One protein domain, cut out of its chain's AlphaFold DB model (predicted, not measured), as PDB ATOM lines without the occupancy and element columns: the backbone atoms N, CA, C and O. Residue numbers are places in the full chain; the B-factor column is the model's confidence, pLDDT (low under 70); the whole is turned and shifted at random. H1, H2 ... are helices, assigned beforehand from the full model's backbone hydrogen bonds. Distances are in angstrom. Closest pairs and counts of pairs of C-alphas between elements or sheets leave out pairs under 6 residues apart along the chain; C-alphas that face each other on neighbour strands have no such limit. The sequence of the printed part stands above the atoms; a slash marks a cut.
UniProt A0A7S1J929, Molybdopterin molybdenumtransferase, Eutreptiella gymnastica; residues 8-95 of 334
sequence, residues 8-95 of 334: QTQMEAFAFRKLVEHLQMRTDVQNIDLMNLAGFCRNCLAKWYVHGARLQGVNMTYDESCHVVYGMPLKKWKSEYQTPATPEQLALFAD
ATOM      1  N   GLN A   8     -37.753 -62.623  39.524       88.88
ATOM      2  CA  GLN A   8     -38.150 -61.361  40.152       88.88
ATOM      3  C   GLN A   8     -37.580 -60.147  39.403       88.88
ATOM      4  O   GLN A   8     -38.334 -59.251  39.028       88.88
ATOM      5  N   THR A   9     -36.283 -60.155  39.080       88.94
ATOM      6  CA  THR A   9     -35.652 -59.076  38.304       88.94
ATOM      7  C   THR A   9     -36.312 -58.880  36.934       88.94
ATOM      8  O   THR A   9     -36.498 -57.748  36.488       88.94
ATOM      9  N   GLN A  10     -36.706 -59.960  36.248       89.50
ATOM     10  CA  GLN A  10     -37.397 -59.857  34.957       89.50
ATOM     11  C   GLN A  10     -38.786 -59.219  35.087       89.50
ATOM     12  O   GLN A  10     -39.163 -58.412  34.231       89.50
ATOM     13  N   MET A  11     -39.523 -59.544  36.151       93.88
ATOM     14  CA  MET A  11     -40.836 -58.961  36.443       93.88
ATOM     15  C   MET A  11     -40.731 -57.466  36.769       93.88
ATOM     16  O   MET A  11     -41.465 -56.659  36.197       93.88
ATOM     17  N   GLU A  12     -39.784 -57.081  37.625       92.25
ATOM     18  CA  GLU A  12     -39.523 -55.681  37.985       92.25
ATOM     19  C   GLU A  12     -39.099 -54.860  36.760       92.25
ATOM     20  O   GLU A  12     -39.647 -53.785  36.496       92.25
ATOM     21  N   ALA A  13     -38.195 -55.400  35.935       91.50
ATOM     22  CA  ALA A  13     -37.774 -54.756  34.697       91.50
ATOM     23  C   ALA A  13     -38.930 -54.601  33.692       91.50
ATOM     24  O   ALA A  13     -38.993 -53.607  32.967       91.50
ATOM     25  N   PHE A  14     -39.857 -55.566  33.631       91.12
ATOM     26  CA  PHE A  14     -41.060 -55.454  32.806       91.12
ATOM     27  C   PHE A  14     -41.977 -54.327  33.293       91.12
ATOM     28  O   PHE A  14     -42.383 -53.491  32.485       91.12
ATOM     29  N   ALA A  15     -42.252 -54.262  34.600       91.50
ATOM     30  CA  ALA A  15     -43.072 -53.208  35.191       91.50
ATOM     31  C   ALA A  15     -42.470 -51.813  34.944       91.50
ATOM     32  O   ALA A  15     -43.178 -50.901  34.516       91.50
ATOM     33  N   PHE A  16     -41.151 -51.664  35.117       95.38
ATOM     34  CA  PHE A  16     -40.453 -50.409  34.836       95.38
ATOM     35  C   PHE A  16     -40.582 -49.988  33.366       95.38
ATOM     36  O   PHE A  16     -40.930 -48.843  33.080       95.38
ATOM     37  N   ARG A  17     -40.363 -50.912  32.418       95.25
ATOM     38  CA  ARG A  17     -40.535 -50.621  30.984       95.25
ATOM     39  C   ARG A  17     -41.958 -50.169  30.661       95.25
ATOM     40  O   ARG A  17     -42.121 -49.228  29.892       95.25
ATOM     41  N   LYS A  18     -42.975 -50.783  31.277       96.25
ATOM     42  CA  LYS A  18     -44.378 -50.381  31.093       96.25
ATOM     43  C   LYS A  18     -44.693 -49.004  31.661       96.25
ATOM     44  O   LYS A  18     -45.438 -48.258  31.030       96.25
ATOM     45  N   LEU A  19     -44.092 -48.631  32.789       95.50
ATOM     46  CA  LEU A  19     -44.197 -47.270  33.311       95.50
ATOM     47  C   LEU A  19     -43.579 -46.248  32.346       95.50
ATOM     48  O   LEU A  19     -44.209 -45.235  32.048       95.50
ATOM     49  N   VAL A  20     -42.372 -46.516  31.841       96.38
ATOM     50  CA  VAL A  20     -41.691 -45.622  30.890       96.38
ATOM     51  C   VAL A  20     -42.510 -45.464  29.608       96.38
ATOM     52  O   VAL A  20     -42.790 -44.339  29.209       96.38
ATOM     53  N   GLU A  21     -42.973 -46.567  29.017       94.12
ATOM     54  CA  GLU A  21     -43.838 -46.558  27.827       94.12
ATOM     55  C   GLU A  21     -45.120 -45.740  28.064       94.12
ATOM     56  O   GLU A  21     -45.496 -44.901  27.245       94.12
ATOM     57  N   HIS A  22     -45.767 -45.909  29.222       94.94
ATOM     58  CA  HIS A  22     -46.947 -45.124  29.581       94.94
ATOM     59  C   HIS A  22     -46.642 -43.619  29.655       94.94
ATOM     60  O   HIS A  22     -47.388 -42.804  29.113       94.94
ATOM     61  N   LEU A  23     -45.527 -43.236  30.284       94.88
ATOM     62  CA  LEU A  23     -45.119 -41.834  30.411       94.88
ATOM     63  C   LEU A  23     -44.679 -41.203  29.085       94.88
ATOM     64  O   LEU A  23     -44.812 -39.985  28.942       94.88
ATOM     65  N   GLN A  24     -44.171 -41.997  28.139       94.38
ATOM     66  CA  GLN A  24     -43.854 -41.553  26.778       94.38
ATOM     67  C   GLN A  24     -45.121 -41.225  25.981       94.38
ATOM     68  O   GLN A  24     -45.138 -40.237  25.253       94.38
ATOM     69  N   MET A  25     -46.196 -42.000  26.158       92.12
ATOM     70  CA  MET A  25     -47.487 -41.729  25.510       92.12
ATOM     71  C   MET A  25     -48.218 -40.519  26.108       92.12
ATOM     72  O   MET A  25     -48.975 -39.847  25.413       92.12
ATOM     73  N   ARG A  26     -48.004 -40.231  27.397       92.81
ATOM     74  CA  ARG A  26     -48.674 -39.146  28.133       92.81
ATOM     75  C   ARG A  26     -47.955 -37.801  28.003       92.81
ATOM     76  O   ARG A  26     -47.530 -37.223  29.006       92.81
ATOM     77  N   THR A  27     -47.786 -37.302  26.777       91.25
ATOM     78  CA  THR A  27     -47.176 -35.978  26.519       91.25
ATOM     79  C   THR A  27     -48.015 -34.811  27.049       91.25
ATOM     80  O   THR A  27     -47.482 -33.728  27.269       91.25
ATOM     81  N   ASP A  28     -49.300 -35.045  27.326       90.25
ATOM     82  CA  ASP A  28     -50.210 -34.125  28.012       90.25
ATOM     83  C   ASP A  28     -49.805 -33.856  29.469       90.25
ATOM     84  O   ASP A  28     -50.058 -32.773  29.989       90.25
ATOM     85  N   VAL A  29     -49.147 -34.817  30.124       92.31
ATOM     86  CA  VAL A  29     -48.734 -34.696  31.527       92.31
ATOM     87  C   VAL A  29     -47.354 -34.060  31.608       92.31
ATOM     88  O   VAL A  29     -46.346 -34.703  31.283       92.31
ATOM     89  N   GLN A  30     -47.284 -32.821  32.092       93.25
ATOM     90  CA  GLN A  30     -46.023 -32.100  32.221       93.25
ATOM     91  C   GLN A  30     -45.226 -32.594  33.430       93.25
ATOM     92  O   GLN A  30     -45.754 -33.152  34.393       93.25
ATOM     93  N   ASN A  31     -43.911 -32.372  33.408       93.62
ATOM     94  CA  ASN A  31     -43.064 -32.761  34.535       93.62
ATOM     95  C   ASN A  31     -43.456 -32.053  35.838       93.62
ATOM     96  O   ASN A  31     -43.315 -32.655  36.894       93.62
ATOM     97  N   ILE A  32     -43.950 -30.813  35.768       87.81
ATOM     98  CA  ILE A  32     -44.403 -30.076  36.955       87.81
ATOM     99  C   ILE A  32     -45.627 -30.725  37.606       87.81
ATOM    100  O   ILE A  32     -45.688 -30.794  38.828       87.81
ATOM    101  N   ASP A  33     -46.529 -31.311  36.816       91.06
ATOM    102  CA  ASP A  33     -47.684 -32.044  37.341       91.06
ATOM    103  C   ASP A  33     -47.244 -33.310  38.077       91.06
ATOM    104  O   ASP A  33     -47.714 -33.595  39.178       91.06
ATOM    105  N   LEU A  34     -46.288 -34.046  37.498       91.69
ATOM    106  CA  LEU A  34     -45.719 -35.235  38.132       91.69
ATOM    107  C   LEU A  34     -45.005 -34.887  39.446       91.69
ATOM    108  O   LEU A  34     -45.166 -35.596  40.436       91.69
ATOM    109  N   MET A  35     -44.257 -33.779  39.479       89.12
ATOM    110  CA  MET A  35     -43.576 -33.324  40.696       89.12
ATOM    111  C   MET A  35     -44.573 -32.915  41.782       89.12
ATOM    112  O   MET A  35     -44.464 -33.405  42.902       89.12
ATOM    113  N   ASN A  36     -45.578 -32.108  41.439       87.50
ATOM    114  CA  ASN A  36     -46.579 -31.636  42.396       87.50
ATOM    115  C   ASN A  36     -47.440 -32.782  42.955       87.50
ATOM    116  O   ASN A  36     -47.804 -32.764  44.131       87.50
ATOM    117  N   LEU A  37     -47.766 -33.783  42.128       89.94
ATOM    118  CA  LEU A  37     -48.622 -34.903  42.524       89.94
ATOM    119  C   LEU A  37     -47.855 -36.033  43.222       89.94
ATOM    120  O   LEU A  37     -48.302 -36.543  44.245       89.94
ATOM    121  N   ALA A  38     -46.738 -36.464  42.635       86.69
ATOM    122  CA  ALA A  38     -46.052 -37.706  42.996       86.69
ATOM    123  C   ALA A  38     -44.637 -37.487  43.550       86.69
ATOM    124  O   ALA A  38     -43.978 -38.449  43.939       86.69
ATOM    125  N   GLY A  39     -44.145 -36.249  43.566       86.69
ATOM    126  CA  GLY A  39     -42.815 -35.925  44.070       86.69
ATOM    127  C   GLY A  39     -41.666 -36.305  43.133       86.69
ATOM    128  O   GLY A  39     -40.514 -36.077  43.477       86.69
ATOM    129  N   PHE A  40     -41.922 -36.845  41.939       90.94
ATOM    130  CA  PHE A  40     -40.882 -37.154  40.950       90.94
ATOM    131  C   PHE A  40     -41.383 -36.896  39.527       90.94
ATOM    132  O   PHE A  40     -42.580 -36.821  39.292       90.94
ATOM    133  N   CYS A  41     -40.477 -36.781  38.554       93.12
ATOM    134  CA  CYS A  41     -40.827 -36.643  37.138       93.12
ATOM    135  C   CYS A  41     -39.952 -37.520  36.233       93.12
ATOM    136  O   CYS A  41     -39.115 -38.298  36.694       93.12
ATOM    137  N   ARG A  42     -40.100 -37.366  34.912       94.75
ATOM    138  CA  ARG A  42     -39.297 -38.085  33.908       94.75
ATOM    139  C   ARG A  42     -37.791 -37.842  34.062       94.75
ATOM    140  O   ARG A  42     -37.002 -38.766  33.895       94.75
ATOM    141  N   ASN A  43     -37.377 -36.639  34.468       92.44
ATOM    142  CA  ASN A  43     -35.960 -36.355  34.734       92.44
ATOM    143  C   ASN A  43     -35.410 -37.184  35.905       92.44
ATOM    144  O   ASN A  43     -34.255 -37.600  35.851       92.44
ATOM    145  N   CYS A  44     -36.227 -37.446  36.931       91.50
ATOM    146  CA  CYS A  44     -35.873 -38.300  38.068       91.50
ATOM    147  C   CYS A  44     -35.634 -39.743  37.605       91.50
ATOM    148  O   CYS A  44     -34.592 -40.322  37.907       91.50
ATOM    149  N   LEU A  45     -36.542 -40.281  36.779       93.94
ATOM    150  CA  LEU A  45     -36.389 -41.608  36.169       93.94
ATOM    151  C   LEU A  45     -35.106 -41.704  35.328       93.94
ATOM    152  O   LEU A  45     -34.375 -42.686  35.439       93.94
ATOM    153  N   ALA A  46     -34.788 -40.672  34.539       92.62
ATOM    154  CA  ALA A  46     -33.572 -40.641  33.725       92.62
ATOM    155  C   ALA A  46     -32.295 -40.621  34.587       92.62
ATOM    156  O   ALA A  46     -31.304 -41.265  34.235       92.62
ATOM    157  N   LYS A  47     -32.322 -39.933  35.740       88.38
ATOM    158  CA  LYS A  47     -31.221 -39.927  36.721       88.38
ATOM    159  C   LYS A  47     -31.035 -41.294  37.382       88.38
ATOM    160  O   LYS A  47     -29.907 -41.769  37.482       88.38
ATOM    161  N   TRP A  48     -32.119 -41.954  37.790       91.44
ATOM    162  CA  TRP A  48     -32.041 -43.305  38.355       91.44
ATOM    163  C   TRP A  48     -31.525 -44.324  37.338       91.44
ATOM    164  O   TRP A  48     -30.704 -45.167  37.686       91.44
ATOM    165  N   TYR A  49     -31.941 -44.207  36.074       90.31
ATOM    166  CA  TYR A  49     -31.500 -45.103  35.009       90.31
ATOM    167  C   TYR A  49     -29.988 -45.007  34.759       90.31
ATOM    168  O   TYR A  49     -29.294 -46.024  34.765       90.31
ATOM    169  N   VAL A  50     -29.449 -43.788  34.616       86.75
ATOM    170  CA  VAL A  50     -28.000 -43.595  34.427       86.75
ATOM    171  C   VAL A  50     -27.199 -43.986  35.673       86.75
ATOM    172  O   VAL A  50     -26.110 -44.543  35.553       86.75
ATOM    173  N   HIS A  51     -27.735 -43.758  36.876       83.50
ATOM    174  CA  HIS A  51     -27.102 -44.220  38.109       83.50
ATOM    175  C   HIS A  51     -27.029 -45.754  38.160       83.50
ATOM    176  O   HIS A  51     -25.961 -46.308  38.413       83.50
ATOM    177  N   GLY A  52     -28.128 -46.440  37.827       82.75
ATOM    178  CA  GLY A  52     -28.167 -47.897  37.713       82.75
ATOM    179  C   GLY A  52     -27.172 -48.436  36.683       82.75
ATOM    180  O   GLY A  52     -26.443 -49.376  36.982       82.75
ATOM    181  N   ALA A  53     -27.068 -47.804  35.508       81.81
ATOM    182  CA  ALA A  53     -26.085 -48.170  34.486       81.81
ATOM    183  C   ALA A  53     -24.643 -48.083  35.021       81.81
ATOM    184  O   ALA A  53     -23.859 -49.020  34.863       81.81
ATOM    185  N   ARG A  54     -24.316 -47.005  35.739       82.94
ATOM    186  CA  ARG A  54     -22.978 -46.796  36.314       82.94
ATOM    187  C   ARG A  54     -22.635 -47.794  37.415       82.94
ATOM    188  O   ARG A  54     -21.501 -48.255  37.462       82.94
ATOM    189  N   LEU A  55     -23.601 -48.178  38.253       77.69
ATOM    190  CA  LEU A  55     -23.412 -49.248  39.243       77.69
ATOM    191  C   LEU A  55     -23.087 -50.601  38.589       77.69
ATOM    192  O   LEU A  55     -22.435 -51.435  39.207       77.69
ATOM    193  N   GLN A  56     -23.509 -50.806  37.339       82.19
ATOM    194  CA  GLN A  56     -23.194 -51.994  36.538       82.19
ATOM    195  C   GLN A  56     -21.926 -51.826  35.679       82.19
ATOM    196  O   GLN A  56     -21.647 -52.661  34.824       82.19
ATOM    197  N   GLY A  57     -21.167 -50.739  35.866       83.81
ATOM    198  CA  GLY A  57     -19.969 -50.440  35.076       83.81
ATOM    199  C   GLY A  57     -20.251 -50.019  33.629       83.81
ATOM    200  O   GLY A  57     -19.329 -49.967  32.817       83.81
ATOM    201  N   VAL A  58     -21.504 -49.712  33.283       87.62
ATOM    202  CA  VAL A  58     -21.881 -49.225  31.951       87.62
ATOM    203  C   VAL A  58     -21.696 -47.711  31.902       87.62
ATOM    204  O   VAL A  58     -22.317 -46.968  32.666       87.62
ATOM    205  N   ASN A  59     -20.854 -47.241  30.979       84.62
ATOM    206  CA  ASN A  59     -20.690 -45.813  30.736       84.62
ATOM    207  C   ASN A  59     -21.893 -45.288  29.944       84.62
ATOM    208  O   ASN A  59     -22.074 -45.635  28.781       84.62
ATOM    209  N   MET A  60     -22.722 -44.482  30.601       85.19
ATOM    210  CA  MET A  60     -23.918 -43.876  30.028       85.19
ATOM    211  C   MET A  60     -23.998 -42.409  30.449       85.19
ATOM    212  O   MET A  60     -23.735 -42.045  31.603       85.19
ATOM    213  N   THR A  61     -24.370 -41.561  29.500       87.06
ATOM    214  CA  THR A  61     -24.598 -40.132  29.694       87.06
ATOM    215  C   THR A  61     -26.039 -39.857  30.124       87.06
ATOM    216  O   THR A  61     -26.949 -40.664  29.931       87.06
ATOM    217  N   TYR A  62     -26.268 -38.683  30.714       85.75
ATOM    218  CA  TYR A  62     -27.619 -38.262  31.090       85.75
ATOM    219  C   TYR A  62     -28.530 -38.024  29.873       85.75
ATOM    220  O   TYR A  62     -29.732 -38.257  29.950       85.75
ATOM    221  N   ASP A  63     -27.977 -37.588  28.738       86.38
ATOM    222  CA  ASP A  63     -28.766 -37.346  27.522       86.38
ATOM    223  C   ASP A  63     -29.240 -38.674  26.901       86.38
ATOM    224  O   ASP A  63     -30.398 -38.798  26.500       86.38
ATOM    225  N   GLU A  64     -28.391 -39.709  26.935       88.12
ATOM    226  CA  GLU A  64     -28.761 -41.079  26.554       88.12
ATOM    227  C   GLU A  64     -29.853 -41.649  27.466       88.12
ATOM    228  O   GLU A  64     -30.821 -42.230  26.977       88.12
ATOM    229  N   SER A  65     -29.766 -41.441  28.785       89.44
ATOM    230  CA  SER A  65     -30.823 -41.904  29.693       89.44
ATOM    231  C   SER A  65     -32.123 -41.109  29.540       89.44
ATOM    232  O   SER A  65     -33.212 -41.681  29.641       89.44
ATOM    233  N   CYS A  66     -32.047 -39.815  29.217       91.19
ATOM    234  CA  CYS A  66     -33.215 -39.036  28.818       91.19
ATOM    235  C   CYS A  66     -33.844 -39.607  27.547       91.19
ATOM    236  O   CYS A  66     -35.062 -39.744  27.505       91.19
ATOM    237  N   HIS A  67     -33.055 -40.007  26.548       94.06
ATOM    238  CA  HIS A  67     -33.590 -40.651  25.349       94.06
ATOM    239  C   HIS A  67     -34.389 -41.912  25.698       94.06
ATOM    240  O   HIS A  67     -35.496 -42.093  25.193       94.06
ATOM    241  N   VAL A  68     -33.887 -42.746  26.615       95.00
ATOM    242  CA  VAL A  68     -34.603 -43.945  27.080       95.00
ATOM    243  C   VAL A  68     -35.938 -43.588  27.739       95.00
ATOM    244  O   VAL A  68     -36.944 -44.240  27.473       95.00
ATOM    245  N   VAL A  69     -35.977 -42.555  28.586       96.12
ATOM    246  CA  VAL A  69     -37.189 -42.204  29.345       96.12
ATOM    247  C   VAL A  69     -38.200 -41.407  28.518       96.12
ATOM    248  O   VAL A  69     -39.398 -41.649  28.632       96.12
ATOM    249  N   TYR A  70     -37.747 -40.488  27.670       94.06
ATOM    250  CA  TYR A  70     -38.604 -39.627  26.848       94.06
ATOM    251  C   TYR A  70     -38.927 -40.218  25.469       94.06
ATOM    252  O   TYR A  70     -39.806 -39.701  24.785       94.06
ATOM    253  N   GLY A  71     -38.219 -41.266  25.041       93.50
ATOM    254  CA  GLY A  71     -38.317 -41.833  23.691       93.50
ATOM    255  C   GLY A  71     -37.658 -40.970  22.606       93.50
ATOM    256  O   GLY A  71     -37.724 -41.303  21.426       93.50
ATOM    257  N   MET A  72     -37.048 -39.844  22.989       92.12
ATOM    258  CA  MET A  72     -36.366 -38.892  22.111       92.12
ATOM    259  C   MET A  72     -35.434 -37.976  22.927       92.12
ATOM    260  O   MET A  72     -35.553 -37.929  24.154       92.12
ATOM    261  N   PRO A  73     -34.532 -37.203  22.290       92.00
ATOM    262  CA  PRO A  73     -33.684 -36.245  22.998       92.00
ATOM    263  C   PRO A  73     -34.493 -35.209  23.791       92.00
ATOM    264  O   PRO A  73     -35.460 -34.642  23.277       92.00
ATOM    265  N   LEU A  74     -34.050 -34.890  25.012       86.62
ATOM    266  CA  LEU A  74     -34.769 -33.986  25.921       86.62
ATOM    267  C   LEU A  74     -35.041 -32.618  25.287       86.62
ATOM    268  O   LEU A  74     -36.144 -32.090  25.403       86.62
ATOM    269  N   LYS A  75     -34.055 -32.049  24.584       89.69
ATOM    270  CA  LYS A  75     -34.210 -30.755  23.896       89.69
ATOM    271  C   LYS A  75     -35.365 -30.772  22.891       89.69
ATOM    272  O   LYS A  75     -36.125 -29.813  22.840       89.69
ATOM    273  N   LYS A  76     -35.509 -31.874  22.147       90.50
ATOM    274  CA  LYS A  76     -36.578 -32.064  21.163       90.50
ATOM    275  C   LYS A  76     -37.938 -32.223  21.842       90.50
ATOM    276  O   LYS A  76     -38.895 -31.560  21.458       90.50
ATOM    277  N   TRP A  77     -38.004 -33.024  22.906       92.50
ATOM    278  CA  TRP A  77     -39.241 -33.187  23.673       92.50
ATOM    279  C   TRP A  77     -39.735 -31.849  24.236       92.50
ATOM    280  O   TRP A  77     -40.916 -31.530  24.134       92.50
ATOM    281  N   LYS A  78     -38.821 -31.024  24.769       91.00
ATOM    282  CA  LYS A  78     -39.162 -29.692  25.280       91.00
ATOM    283  C   LYS A  78     -39.738 -28.784  24.196       91.00
ATOM    284  O   LYS A  78     -40.735 -28.121  24.443       91.00
ATOM    285  N   SER A  79     -39.138 -28.763  23.008       92.56
ATOM    286  CA  SER A  79     -39.644 -27.929  21.913       92.56
ATOM    287  C   SER A  79     -41.001 -28.383  21.376       92.56
ATOM    288  O   SER A  79     -41.773 -27.544  20.928       92.56
ATOM    289  N   GLU A  80     -41.283 -29.688  21.392       92.12
ATOM    290  CA  GLU A  80     -42.501 -30.245  20.793       92.12
ATOM    291  C   GLU A  80     -43.677 -30.323  21.776       92.12
ATOM    292  O   GLU A  80     -44.824 -30.182  21.355       92.12
ATOM    293  N   TYR A  81     -43.412 -30.532  23.072       90.94
ATOM    294  CA  TYR A  81     -44.455 -30.899  24.039       90.94
ATOM    295  C   TYR A  81     -44.431 -30.122  25.359       90.94
ATOM    296  O   TYR A  81     -45.407 -30.200  26.108       90.94
ATOM    297  N   GLN A  82     -43.353 -29.400  25.693       91.31
ATOM    298  CA  GLN A  82     -43.307 -28.683  26.967       91.31
ATOM    299  C   GLN A  82     -44.125 -27.394  26.894       91.31
ATOM    300  O   GLN A  82     -43.842 -26.503  26.094       91.31
ATOM    301  N   THR A  83     -45.103 -27.270  27.785       87.88
ATOM    302  CA  THR A  83     -45.905 -26.054  27.930       87.88
ATOM    303  C   THR A  83     -45.387 -25.177  29.077       87.88
ATOM    304  O   THR A  83     -44.748 -25.680  30.010       87.88
ATOM    305  N   PRO A  84     -45.627 -23.851  29.033       88.38
ATOM    306  CA  PRO A  84     -45.344 -22.974  30.165       88.38
ATOM    307  C   PRO A  84     -46.152 -23.390  31.397       88.38
ATOM    308  O   PRO A  84     -47.344 -23.676  31.292       88.38
ATOM    309  N   ALA A  85     -45.509 -23.386  32.565       88.94
ATOM    310  CA  ALA A  85     -46.184 -23.664  33.826       88.94
ATOM    311  C   ALA A  85     -47.155 -22.533  34.200       88.94
ATOM    312  O   ALA A  85     -46.836 -21.350  34.048       88.94
ATOM    313  N   THR A  86     -48.322 -22.895  34.728       89.56
ATOM    314  CA  THR A  86     -49.293 -21.929  35.243       89.56
ATOM    315  C   THR A  86     -48.835 -21.355  36.591       89.56
ATOM    316  O   THR A  86     -48.068 -22.000  37.314       89.56
ATOM    317  N   PRO A  87     -49.326 -20.165  36.988       90.50
ATOM    318  CA  PRO A  87     -49.043 -19.606  38.311       90.50
ATOM    319  C   PRO A  87     -49.426 -20.549  39.461       90.50
ATOM    320  O   PRO A  87     -48.712 -20.625  40.455       90.50
ATOM    321  N   GLU A  88     -50.513 -21.307  39.307       87.38
ATOM    322  CA  GLU A  88     -50.969 -22.298  40.290       87.38
ATOM    323  C   GLU A  88     -50.003 -23.482  40.398       87.38
ATOM    324  O   GLU A  88     -49.624 -23.873  41.501       87.38
ATOM    325  N   GLN A  89     -49.544 -24.024  39.262       84.56
ATOM    326  CA  GLN A  89     -48.549 -25.099  39.242       84.56
ATOM    327  C   GLN A  89     -47.231 -24.652  39.877       84.56
ATOM    328  O   GLN A  89     -46.608 -25.438  40.585       84.56
ATOM    329  N   LEU A  90     -46.820 -23.402  39.642       86.00
ATOM    330  CA  LEU A  90     -45.619 -22.812  40.236       86.00
ATOM    331  C   LEU A  90     -45.771 -22.579  41.742       86.00
ATOM    332  O   LEU A  90     -44.820 -22.813  42.481       86.00
ATOM    333  N   ALA A  91     -46.948 -22.156  42.206       85.50
ATOM    334  CA  ALA A  91     -47.232 -21.997  43.629       85.50
ATOM    335  C   ALA A  91     -47.202 -23.349  44.363       85.50
ATOM    336  O   ALA A  91     -46.544 -23.469  45.393       85.50
ATOM    337  N   LEU A  92     -47.827 -24.384  43.786       82.81
ATOM    338  CA  LEU A  92     -47.745 -25.762  44.291       82.81
ATOM    339  C   LEU A  92     -46.304 -26.286  44.274       82.81
ATOM    340  O   LEU A  92     -45.865 -26.929  45.223       82.81
ATOM    341  N   PHE A  93     -45.555 -25.958  43.221       81.88
ATOM    342  CA  PHE A  93     -44.148 -26.318  43.097       81.88
ATOM    343  C   PHE A  93     -43.244 -25.545  44.068       81.88
ATOM    344  O   PHE A  93     -42.120 -25.972  44.294       81.88
ATOM    345  N   ALA A  94     -43.673 -24.415  44.633       79.88
ATOM    346  CA  ALA A  94     -42.883 -23.643  45.593       79.88
ATOM    347  C   ALA A  94     -43.042 -24.143  47.042       79.88
ATOM    348  O   ALA A  94     -42.136 -23.960  47.854       79.88
ATOM    349  N   ASP A  95     -44.147 -24.821  47.363       75.75
ATOM    350  CA  ASP A  95     -44.529 -25.282  48.710       75.75
ATOM    351  C   ASP A  95     -43.755 -26.548  49.183       75.75
ATOM    352  O   ASP A  95     -44.308 -27.540  49.661       75.75
TER     353      ASP A  95
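What this domain is: This is residues 8 to 95 of the 334 residues of the protein "Molybdopterin molybdenumtransferase" of Eutreptiella gymnastica (UniProt A0A7S1J929). Two longer helices, H1 and H3, make a narrow, loose V with its point near Leu 23 and Arg 42; short H4 packs across H3 and on residues 20 to 24 of H1, and H5 packs on H4. H2 and H6 pack on each other as a small second group at the end of the long axis away from the V's open end, while residues 8 to 15 of H1 stick out free. The 88 printed residues hold six named helices, H1 to H6 in chain order, and no named strand; the class is all helix. The whole is elongated and only just compact, close to loose, with a radius of gyration of the C-alphas of 14.1 A and spans of 42 by 27 by 23 A.

Where its parts are: H1, residues 8 to 25, begins at C-alpha 8 (-38.150, -61.361, 40.152) and is 26.2 A long. H2 holds residues 31 to 38, 10.2 A. H3, residues 42 to 55, begins at C-alpha 42 (-39.297, -38.085, 33.908) and is 20.1 A long. H4 holds residues 62 to 70, 11.9 A, and H5 residues 74 to 81, 10.3 A. H6, residues 87 to 94, is 10.4 A long and ends at C-alpha 94 (-42.883, -23.643, 45.593).

How they stand to each other: H4 is the hub. It touches H3 at a steep tilt of 54 degrees, opposite ways, the closest C-alphas being those of Ala 46 and Ser 65, 5.0 A apart. Residues 20 to 24 of H1 alone touch H4, about perpendicular at 79 degrees; the C-alphas of Gln 24 and Tyr 70 come closest, 5.6 A. H5 touches H4, the same way, at a shallow tilt of 32 degrees, only just short of steep; the closest C-alphas, of Cys 66 and Leu 74, are 6.0 A apart. H1 and H3 are close but not clearly touching, with the C-alphas of Leu 23 and Arg 42 closest at 7.8 A. H2 and H3 are also close but not clearly touching, with the C-alphas of Asn 31 and Arg 42 closest at 6.6 A. H2 touches H6 at a steep tilt of 59 degrees, the same way; the closest C-alphas, of Asn 36 and Phe 93, are 5.9 A apart. Among the pairs that are apart are H4 and H6, and H5 and H6. In H1, H2, H3, H4, H5 and H6 every O i to N i+4 pair is within hydrogen-bond range.

The domain as a whole: The two C-alphas farthest apart, of Gln 8 and Pro 87, are 43.2 A from each other. The printed part has no cut. The link from H3 to H4 is short; the other four are tight. The mean pLDDT of the printed part is 89.7, and no printed residue is under 70.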